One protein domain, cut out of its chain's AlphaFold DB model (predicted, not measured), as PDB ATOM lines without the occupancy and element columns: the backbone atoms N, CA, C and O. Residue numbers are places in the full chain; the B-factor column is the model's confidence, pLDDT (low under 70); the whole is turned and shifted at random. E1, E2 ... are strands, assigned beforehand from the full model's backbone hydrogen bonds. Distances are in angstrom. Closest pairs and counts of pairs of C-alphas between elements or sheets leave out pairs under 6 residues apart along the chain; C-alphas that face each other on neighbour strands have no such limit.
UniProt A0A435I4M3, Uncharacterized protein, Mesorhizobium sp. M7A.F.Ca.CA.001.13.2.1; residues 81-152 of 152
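AT A GLANCE: This is residues 81 to 152 of the 152 residues of an uncharacterized protein of Mesorhizobium sp. M7A.F.Ca.CA.001.13.2.1 (UniProt A0A435I4M3). Little of this domain is regular: look for one small, strongly twisted sheet, E1, E2 and E3 side by side, with loops sticking out at its opposite ends, residues 96 to 103 and 118 to 123, and a tail, residues 145 to 152, that also sticks out. The strands form a meander, each the antiparallel neighbour of the one before. The 72 printed residues have no named helix; the class is all strand, with 19 residues in named elements. The whole is loose, with a radius of gyration of the C-alphas of 14.7 A and spans of 40 by 32 by 32 A.

HOW THE PARTS SIT: Begin with E1, residues 84 to 89, and E2, residues 108 to 114, an antiparallel hairpin at 148 degrees; N 85 and O 112 are within hydrogen-bond range at 2.8 A. E2 and E3, residues 126 to 131, form another at 145 degrees, with N 113 and O 127 at 2.8 A.

IN THESE COORDINATES: Find C-alpha 84 at (26.615, 17.937, 22.907), where E1 begins its 15.1 A. E2 spans 19.1 A; E3 spans 13.6 A, ending at C-alpha 131, (18.939, 23.536, 14.613).

THE WHOLE: The printed part has no cut; both links are long. The farthest C-alphas, of Asp 120 and Arg 152, are 43.7 A apart. Residues under pLDDT 70 include 132 to 152.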
ATOM      1  N   ASP A  81      31.140  21.802  26.181       66.00
ATOM      2  CA  ASP A  81      29.956  21.036  26.608       66.00
ATOM      3  C   ASP A  81      30.131  19.546  26.252       66.00
ATOM      4  O   ASP A  81      29.919  19.115  25.119       66.00
ATOM      5  N   ARG A  82      30.524  18.730  27.238       70.12
ATOM      6  CA  ARG A  82      30.957  17.327  27.059       70.12
ATOM      7  C   ARG A  82      29.875  16.375  26.538       70.12
ATOM      8  O   ARG A  82      30.156  15.201  26.308       70.12
ATOM      9  N   ARG A  83      28.632  16.841  26.436       79.69
ATOM     10  CA  ARG A  83      27.449  16.026  26.132       79.69
ATOM     11  C   ARG A  83      26.683  16.516  24.907       79.69
ATOM     12  O   ARG A  83      25.594  16.012  24.661       79.69
ATOM     13  N   ILE A  84      27.226  17.470  24.152       82.50
ATOM     14  CA  ILE A  84      26.615  17.937  22.907       82.50
ATOM     15  C   ILE A  84      27.298  17.259  21.720       82.50
ATOM     16  O   ILE A  84      28.512  17.339  21.548       82.50
ATOM     17  N   LEU A  85      26.495  16.592  20.898       82.62
ATOM     18  CA  LEU A  85      26.870  16.067  19.595       82.62
ATOM     19  C   LEU A  85      26.373  17.018  18.512       82.62
ATOM     20  O   LEU A  85      25.249  17.510  18.579       82.62
ATOM     21  N   TYR A  86      27.185  17.228  17.485       82.75
ATOM     22  CA  TYR A  86      26.807  18.014  16.318       82.75
ATOM     23  C   TYR A  86      26.589  17.076  15.140       82.75
ATOM     24  O   TYR A  86      27.401  16.185  14.887       82.75
ATOM     25  N   GLY A  87      25.472  17.246  14.437       81.88
ATOM     26  CA  GLY A  87      25.097  16.349  13.351       81.88
ATOM     27  C   GLY A  87      24.387  17.062  12.212       81.88
ATOM     28  O   GLY A  87      23.618  17.999  12.422       81.88
ATOM     29  N   ALA A  88      24.631  16.587  10.994       82.81
ATOM     30  CA  ALA A  88      23.893  17.002   9.811       82.81
ATOM     31  C   ALA A  88      22.526  16.302   9.758       82.81
ATOM     32  O   ALA A  88      22.423  15.085   9.909       82.81
ATOM     33  N   ILE A  89      21.475  17.073   9.496       81.00
ATOM     34  CA  ILE A  89      20.112  16.591   9.291       81.00
ATOM     35  C   ILE A  89      19.869  16.465   7.788       81.00
ATOM     36  O   ILE A  89      19.987  17.431   7.023       81.00
ATOM     37  N   LEU A  90      19.514  15.251   7.374       82.44
ATOM     38  CA  LEU A  90      19.270  14.878   5.986       82.44
ATOM     39  C   LEU A  90      17.789  14.565   5.766       82.44
ATOM     40  O   LEU A  90      17.118  13.999   6.624       82.44
ATOM     41  N   ASP A  91      17.285  14.907   4.585       82.56
ATOM     42  CA  ASP A  91      15.934  14.550   4.152       82.56
ATOM     43  C   ASP A  91      15.994  13.270   3.313       82.56
ATOM     44  O   ASP A  91      16.104  13.319   2.085       82.56
ATOM     45  N   CYS A  92      15.941  12.118   3.985       77.56
ATOM     46  CA  CYS A  92      16.036  10.802   3.345       77.56
ATOM     47  C   CYS A  92      14.903  10.527   2.341       77.56
ATOM     48  O   CYS A  92      15.046   9.663   1.486       77.56
ATOM     49  N   SER A  93      13.776  11.246   2.415       79.19
ATOM     50  CA  SER A  93      12.683  11.082   1.445       79.19
ATOM     51  C   SER A  93      13.012  11.700   0.084       79.19
ATOM     52  O   SER A  93      12.542  11.227  -0.949       79.19
ATOM     53  N   LYS A  94      13.845  12.746   0.082       77.50
ATOM     54  CA  LYS A  94      14.317  13.435  -1.128       77.50
ATOM     55  C   LYS A  94      15.677  12.944  -1.594       77.50
ATOM     56  O   LYS A  94      16.030  13.128  -2.755       77.50
ATOM     57  N   LEU A  95      16.435  12.345  -0.685       74.06
ATOM     58  CA  LEU A  95      17.750  11.793  -0.939       74.06
ATOM     59  C   LEU A  95      17.619  10.280  -1.060       74.06
ATOM     60  O   LEU A  95      17.530   9.583  -0.058       74.06
ATOM     61  N   ALA A  96      17.612   9.773  -2.294       68.81
ATOM     62  CA  ALA A  96      17.639   8.338  -2.580       68.81
ATOM     63  C   ALA A  96      19.024   7.733  -2.252       68.81
ATOM     64  O   ALA A  96      19.726   7.230  -3.130       68.81
ATOM     65  N   LEU A  97      19.443   7.833  -0.987       74.56
ATOM     66  CA  LEU A  97      20.731   7.353  -0.495       74.56
ATOM     67  C   LEU A  97      20.705   5.826  -0.437       74.56
ATOM     68  O   LEU A  97      19.940   5.240   0.323       74.56
ATOM     69  N   ASN A  98      21.563   5.188  -1.232       72.56
ATOM     70  CA  ASN A  98      21.785   3.746  -1.217       72.56
ATOM     71  C   ASN A  98      23.285   3.477  -1.066       72.56
ATOM     72  O   ASN A  98      24.013   3.408  -2.053       72.56
ATOM     73  N   GLY A  99      23.744   3.333   0.177       73.69
ATOM     74  CA  GLY A  99      25.156   3.106   0.492       73.69
ATOM     75  C   GLY A  99      25.954   4.397   0.684       73.69
ATOM     76  O   GLY A  99      25.407   5.430   1.065       73.69
ATOM     77  N   ASN A 100      27.270   4.312   0.480       76.06
ATOM     78  CA  ASN A 100      28.163   5.461   0.577       76.06
ATOM     79  C   ASN A 100      27.938   6.384  -0.633       76.06
ATOM     80  O   ASN A 100      28.024   5.940  -1.778       76.06
ATOM     81  N   VAL A 101      27.594   7.641  -0.364       74.38
ATOM     82  CA  VAL A 101      27.330   8.663  -1.380       74.38
ATOM     83  C   VAL A 101      28.088   9.916  -0.971       74.38
ATOM     84  O   VAL A 101      27.941  10.384   0.158       74.38
ATOM     85  N   ASP A 102      28.878  10.458  -1.889       77.62
ATOM     86  CA  ASP A 102      29.579  11.721  -1.689       77.62
ATOM     87  C   ASP A 102      28.673  12.918  -2.006       77.62
ATOM     88  O   ASP A 102      27.707  12.819  -2.766       77.62
ATOM     89  N   ASN A 103      29.017  14.081  -1.450       75.00
ATOM     90  CA  ASN A 103      28.362  15.362  -1.737       75.00
ATOM     91  C   ASN A 103      26.846  15.381  -1.440       75.00
ATOM     92  O   ASN A 103      26.046  15.954  -2.185       75.00
ATOM     93  N   VAL A 104      26.445  14.740  -0.339       78.31
ATOM     94  CA  VAL A 104      25.050  14.699   0.115       78.31
ATOM     95  C   VAL A 104      24.611  16.098   0.574       78.31
ATOM     96  O   VAL A 104      25.216  16.651   1.494       78.31
ATOM     97  N   PRO A 105      23.553  16.689  -0.012       78.38
ATOM     98  CA  PRO A 105      23.090  18.010   0.385       78.38
ATOM     99  C   PRO A 105      22.454  17.970   1.780       78.38
ATOM    100  O   PRO A 105      21.410  17.351   2.007       78.38
ATOM    101  N   VAL A 106      23.087  18.675   2.714       79.62
ATOM    102  CA  VAL A 106      22.613  18.838   4.091       79.62
ATOM    103  C   VAL A 106      21.455  19.834   4.132       79.62
ATOM    104  O   VAL A 106      21.498  20.877   3.477       79.62
ATOM    105  N   ARG A 107      20.398  19.523   4.892       78.44
ATOM    106  CA  ARG A 107      19.225  20.406   5.030       78.44
ATOM    107  C   ARG A 107      19.389  21.400   6.172       78.44
ATOM    108  O   ARG A 107      18.949  22.537   6.042       78.44
ATOM    109  N   ALA A 108      19.992  20.951   7.267       80.06
ATOM    110  CA  ALA A 108      20.334  21.746   8.437       80.06
ATOM    111  C   ALA A 108      21.388  21.002   9.268       80.06
ATOM    112  O   ALA A 108      21.562  19.797   9.104       80.06
ATOM    113  N   PHE A 109      22.045  21.695  10.187       83.00
ATOM    114  CA  PHE A 109      22.820  21.086  11.262       83.00
ATOM    115  C   PHE A 109      22.053  21.222  12.569       83.00
ATOM    116  O   PHE A 109      21.339  22.201  12.760       83.00
ATOM    117  N   GLY A 110      22.182  20.240  13.452       84.25
ATOM    118  CA  GLY A 110      21.592  20.268  14.783       84.25
ATOM    119  C   GLY A 110      22.621  19.979  15.866       84.25
ATOM    120  O   GLY A 110      23.603  19.268  15.629       84.25
ATOM    121  N   SER A 111      22.373  20.521  17.054       85.25
ATOM    122  CA  SER A 111      23.048  20.133  18.290       85.25
ATOM    123  C   SER A 111      22.149  19.199  19.084       85.25
ATOM    124  O   SER A 111      20.971  19.488  19.304       85.25
ATOM    125  N   PHE A 112      22.724  18.099  19.543       84.69
ATOM    126  CA  PHE A 112      22.029  16.999  20.184       84.69
ATOM    127  C   PHE A 112      22.650  16.730  21.553       84.69
ATOM    128  O   PHE A 112      23.828  16.395  21.643       84.69
ATOM    129  N   PHE A 113      21.877  16.864  22.623       86.69
ATOM    130  CA  PHE A 113      22.329  16.587  23.980       86.69
ATOM    131  C   PHE A 113      22.167  15.107  24.315       86.69
ATOM    132  O   PHE A 113      21.070  14.569  24.211       86.69
ATOM    133  N   ILE A 114      23.243  14.447  24.737       84.94
ATOM    134  CA  ILE A 114      23.215  13.052  25.182       84.94
ATOM    135  C   ILE A 114      22.489  12.979  26.525       84.94
ATOM    136  O   ILE A 114      22.983  13.476  27.540       84.94
ATOM    137  N   THR A 115      21.330  12.328  26.534       82.19
ATOM    138  CA  THR A 115      20.454  12.263  27.709       82.19
ATOM    139  C   THR A 115      20.780  11.097  28.631       82.19
ATOM    140  O   THR A 115      20.444  11.147  29.812       82.19
ATOM    141  N   GLU A 116      21.409  10.045  28.105       77.06
ATOM    142  CA  GLU A 116      21.669   8.800  28.828       77.06
ATOM    143  C   GLU A 116      23.058   8.239  28.495       77.06
ATOM    144  O   GLU A 116      23.547   8.415  27.373       77.06
ATOM    145  N   PRO A 117      23.717   7.547  29.443       69.81
ATOM    146  CA  PRO A 117      24.920   6.788  29.135       69.81
ATOM    147  C   PRO A 117      24.608   5.675  28.129       69.81
ATOM    148  O   PRO A 117      23.528   5.085  28.143       69.81
ATOM    149  N   ILE A 118      25.583   5.356  27.277       72.12
ATOM    150  CA  ILE A 118      25.444   4.309  26.260       72.12
ATOM    151  C   ILE A 118      25.303   2.957  26.962       72.12
ATOM    152  O   ILE A 118      26.283   2.390  27.455       72.12
ATOM    153  N   LYS A 119      24.080   2.434  26.999       61.97
ATOM    154  CA  LYS A 119      23.787   1.095  27.505       61.97
ATOM    155  C   LYS A 119      23.995   0.102  26.358       61.97
ATOM    156  O   LYS A 119      23.455   0.272  25.272       61.97
ATOM    157  N   ASP A 120      24.856  -0.891  26.567       73.19
ATOM    158  CA  ASP A 120      25.108  -2.000  25.629       73.19
ATOM    159  C   ASP A 120      25.745  -1.632  24.267       73.19
ATOM    160  O   ASP A 120      25.798  -2.454  23.348       73.19
ATOM    161  N   GLY A 121      26.293  -0.418  24.136       69.12
ATOM    162  CA  GLY A 121      27.215  -0.027  23.057       69.12
ATOM    163  C   GLY A 121      26.596   0.238  21.682       69.12
ATOM    164  O   GLY A 121      27.341   0.471  20.732       69.12
ATOM    165  N   LYS A 122      25.267   0.183  21.540       72.38
ATOM    166  CA  LYS A 122      24.598   0.262  20.225       72.38
ATOM    167  C   LYS A 122      23.682   1.462  20.049       72.38
ATOM    168  O   LYS A 122      23.427   1.857  18.916       72.38
ATOM    169  N   GLU A 123      23.197   2.035  21.143       80.19
ATOM    170  CA  GLU A 123      22.191   3.091  21.110       80.19
ATOM    171  C   GLU A 123      22.669   4.302  21.904       80.19
ATOM    172  O   GLU A 123      23.185   4.178  23.016       80.19
ATOM    173  N   ILE A 124      22.493   5.479  21.311       77.50
ATOM    174  CA  ILE A 124      22.738   6.765  21.957       77.50
ATOM    175  C   ILE A 124      21.403   7.499  21.973       77.50
ATOM    176  O   ILE A 124      20.806   7.728  20.921       77.50
ATOM    177  N   TYR A 125      20.944   7.859  23.168       83.00
ATOM    178  CA  TYR A 125      19.741   8.657  23.351       83.00
ATOM    179  C   TYR A 125      20.126  10.128  23.378       83.00
ATOM    180  O   TYR A 125      20.998  10.538  24.150       83.00
ATOM    181  N   VAL A 126      19.498  10.902  22.496       84.50
ATOM    182  CA  VAL A 126      19.783  12.324  22.351       84.50
ATOM    183  C   VAL A 126      18.517  13.166  22.303       84.50
ATOM    184  O   VAL A 126      17.491  12.751  21.764       84.50
ATOM    185  N   GLU A 127      18.624  14.379  22.826       84.50
ATOM    186  CA  GLU A 127      17.623  15.435  22.764       84.50
ATOM    187  C   GLU A 127      18.080  16.513  21.774       84.50
ATOM    188  O   GLU A 127      19.226  16.954  21.828       84.50
ATOM    189  N   LEU A 128      17.214  16.941  20.853       84.12
ATOM    190  CA  LEU A 128      17.530  18.044  19.941       84.12
ATOM    191  C   LEU A 128      17.478  19.373  20.707       84.12
ATOM    192  O   LEU A 128      16.410  19.784  21.148       84.12
ATOM    193  N   VAL A 129      18.620  20.051  20.814       82.75
ATOM    194  CA  VAL A 129      18.769  21.320  21.545       82.75
ATOM    195  C   VAL A 129      18.592  22.529  20.632       82.75
ATOM    196  O   VAL A 129      17.969  23.520  21.011       82.75
ATOM    197  N   ASP A 130      19.174  22.463  19.436       79.06
ATOM    198  CA  ASP A 130      19.132  23.552  18.463       79.06
ATOM    199  C   ASP A 130      19.292  23.017  17.032       79.06
ATOM    200  O   ASP A 130      19.826  21.926  16.821       79.06
ATOM    201  N   ILE A 131      18.833  23.791  16.049       77.81
ATOM    202  CA  ILE A 131      18.939  23.536  14.613       77.81
ATOM    203  C   ILE A 131      19.320  24.825  13.873       77.81
ATOM    204  O   ILE A 131      18.773  25.890  14.131       77.81
ATOM    205  N   THR A 132      20.230  24.755  12.906       69.19
ATOM    206  CA  THR A 132      20.573  25.906  12.059       69.19
ATOM    207  C   THR A 132      19.380  26.337  11.205       69.19
ATOM    208  O   THR A 132      18.709  25.491  10.608       69.19
ATOM    209  N   GLY A 133      19.184  27.647  11.043       60.91
ATOM    210  CA  GLY A 133      18.163  28.218  10.165       60.91
ATOM    211  C   GLY A 133      16.986  28.851  10.910       60.91
ATOM    212  O   GLY A 133      17.053  29.160  12.099       60.91
ATOM    213  N   LYS A 134      15.892  29.113  10.184       46.69
ATOM    214  CA  LYS A 134      14.742  29.873  10.694       46.69
ATOM    215  C   LYS A 134      13.983  29.049  11.746       46.69
ATOM    216  O   LYS A 134      13.169  28.205  11.384       46.69
ATOM    217  N   GLY A 135      14.266  29.301  13.024       54.75
ATOM    218  CA  GLY A 135      13.705  28.568  14.167       54.75
ATOM    219  C   GLY A 135      14.745  28.054  15.168       54.75
ATOM    220  O   GLY A 135      14.347  27.555  16.215       54.75
ATOM    221  N   GLY A 136      16.040  28.193  14.871       52.31
ATOM    222  CA  GLY A 136      17.115  27.890  15.813       52.31
ATOM    223  C   GLY A 136      17.351  28.980  16.859       52.31
ATOM    224  O   GLY A 136      17.041  30.151  16.642       52.31
ATOM    225  N   ARG A 137      17.956  28.598  17.983       55.84
ATOM    226  CA  ARG A 137      18.462  29.464  19.059       55.84
ATOM    227  C   ARG A 137      19.763  30.182  18.667       55.84
ATOM    228  O   ARG A 137      20.253  30.997  19.444       55.84
ATOM    229  N   GLY A 138      20.295  29.919  17.469       58.03
ATOM    230  CA  GLY A 138      21.444  30.617  16.882       58.03
ATOM    231  C   GLY A 138      22.796  30.205  17.469       58.03
ATOM    232  O   GLY A 138      23.816  30.809  17.141       58.03
ATOM    233  N   THR A 139      22.848  29.171  18.317       58.38
ATOM    234  CA  THR A 139      24.109  28.705  18.924       58.38
ATOM    235  C   THR A 139      24.999  27.980  17.912       58.38
ATOM    236  O   THR A 139      26.209  27.890  18.102       58.38
ATOM    237  N   LEU A 140      24.415  27.528  16.801       55.28
ATOM    238  CA  LEU A 140      25.093  26.826  15.710       55.28
ATOM    239  C   LEU A 140      25.652  27.751  14.616       55.28
ATOM    240  O   LEU A 140      26.469  27.306  13.809       55.28
ATOM    241  N   ASP A 141      25.280  29.035  14.596       55.25
ATOM    242  CA  ASP A 141      25.738  29.977  13.561       55.25
ATOM    243  C   ASP A 141      27.246  30.281  13.672       55.25
ATOM    244  O   ASP A 141      27.904  30.558  12.667       55.25
ATOM    245  N   ASN A 142      27.813  30.178  14.881       48.12
ATOM    246  CA  ASN A 142      29.248  30.360  15.122       48.12
ATOM    247  C   ASN A 142      30.071  29.099  14.803       48.12
ATOM    248  O   ASN A 142      31.183  29.223  14.297       48.12
ATOM    249  N   PHE A 143      29.527  27.897  15.027       50.88
ATOM    250  CA  PHE A 143      30.237  26.641  14.743       50.88
ATOM    251  C   PHE A 143      30.398  26.379  13.239       50.88
ATOM    252  O   PHE A 143      31.427  25.862  12.818       50.88
ATOM    253  N   LEU A 144      29.460  26.846  12.402       45.94
ATOM    254  CA  LEU A 144      29.619  26.824  10.939       45.94
ATOM    255  C   LEU A 144      30.801  27.676  10.433       45.94
ATOM    256  O   LEU A 144      31.206  27.525   9.281       45.94
ATOM    257  N   ARG A 145      31.348  28.583  11.255       48.34
ATOM    258  CA  ARG A 145      32.505  29.416  10.894       48.34
ATOM    259  C   ARG A 145      33.846  28.869  11.383       48.34
ATOM    260  O   ARG A 145      34.860  29.323  10.862       48.34
ATOM    261  N   ASP A 146      33.872  27.915  12.315       41.06
ATOM    262  CA  ASP A 146      35.118  27.499  12.984       41.06
ATOM    263  C   ASP A 146      35.819  26.282  12.340       41.06
ATOM    264  O   ASP A 146      36.891  25.876  12.778       41.06
ATOM    265  N   GLU A 147      35.287  25.726  11.243       42.94
ATOM    266  CA  GLU A 147      35.876  24.550  10.564       42.94
ATOM    267  C   GLU A 147      36.461  24.826   9.164       42.94
ATOM    268  O   GLU A 147      36.640  23.916   8.356       42.94
ATOM    269  N   ALA A 148      36.847  26.067   8.863       45.62
ATOM    270  CA  ALA A 148      37.657  26.352   7.674       45.62
ATOM    271  C   ALA A 148      38.841  27.281   7.978       45.62
ATOM    272  O   ALA A 148      38.976  28.350   7.387       45.62
ATOM    273  N   GLN A 149      39.749  26.858   8.864       42.75
ATOM    274  CA  GLN A 149      41.125  27.362   8.827       42.75
ATOM    275  C   GLN A 149      41.995  26.446   7.962       42.75
ATOM    276  O   GLN A 149      42.578  25.469   8.427       42.75
ATOM    277  N   VAL A 150      42.098  26.795   6.678       39.97
ATOM    278  CA  VAL A 150      43.160  26.292   5.801       39.97
ATOM    279  C   VAL A 150      44.446  27.021   6.186       39.97
ATOM    280  O   VAL A 150      44.621  28.191   5.845       39.97
ATOM    281  N   TYR A 151      45.344  26.346   6.900       38.56
ATOM    282  CA  TYR A 151      46.731  26.799   6.992       38.56
ATOM    283  C   TYR A 151      47.382  26.589   5.620       38.56
ATOM    284  O   TYR A 151      47.362  25.479   5.086       38.56
ATOM    285  N   ARG A 152      47.891  27.676   5.035       42.94
ATOM    286  CA  ARG A 152      48.705  27.657   3.816       42.94
ATOM    287  C   ARG A 152      50.182  27.608   4.171       42.94
ATOM    288  O   ARG A 152      50.562  28.325   5.121       42.94
TER     289      ARG A 152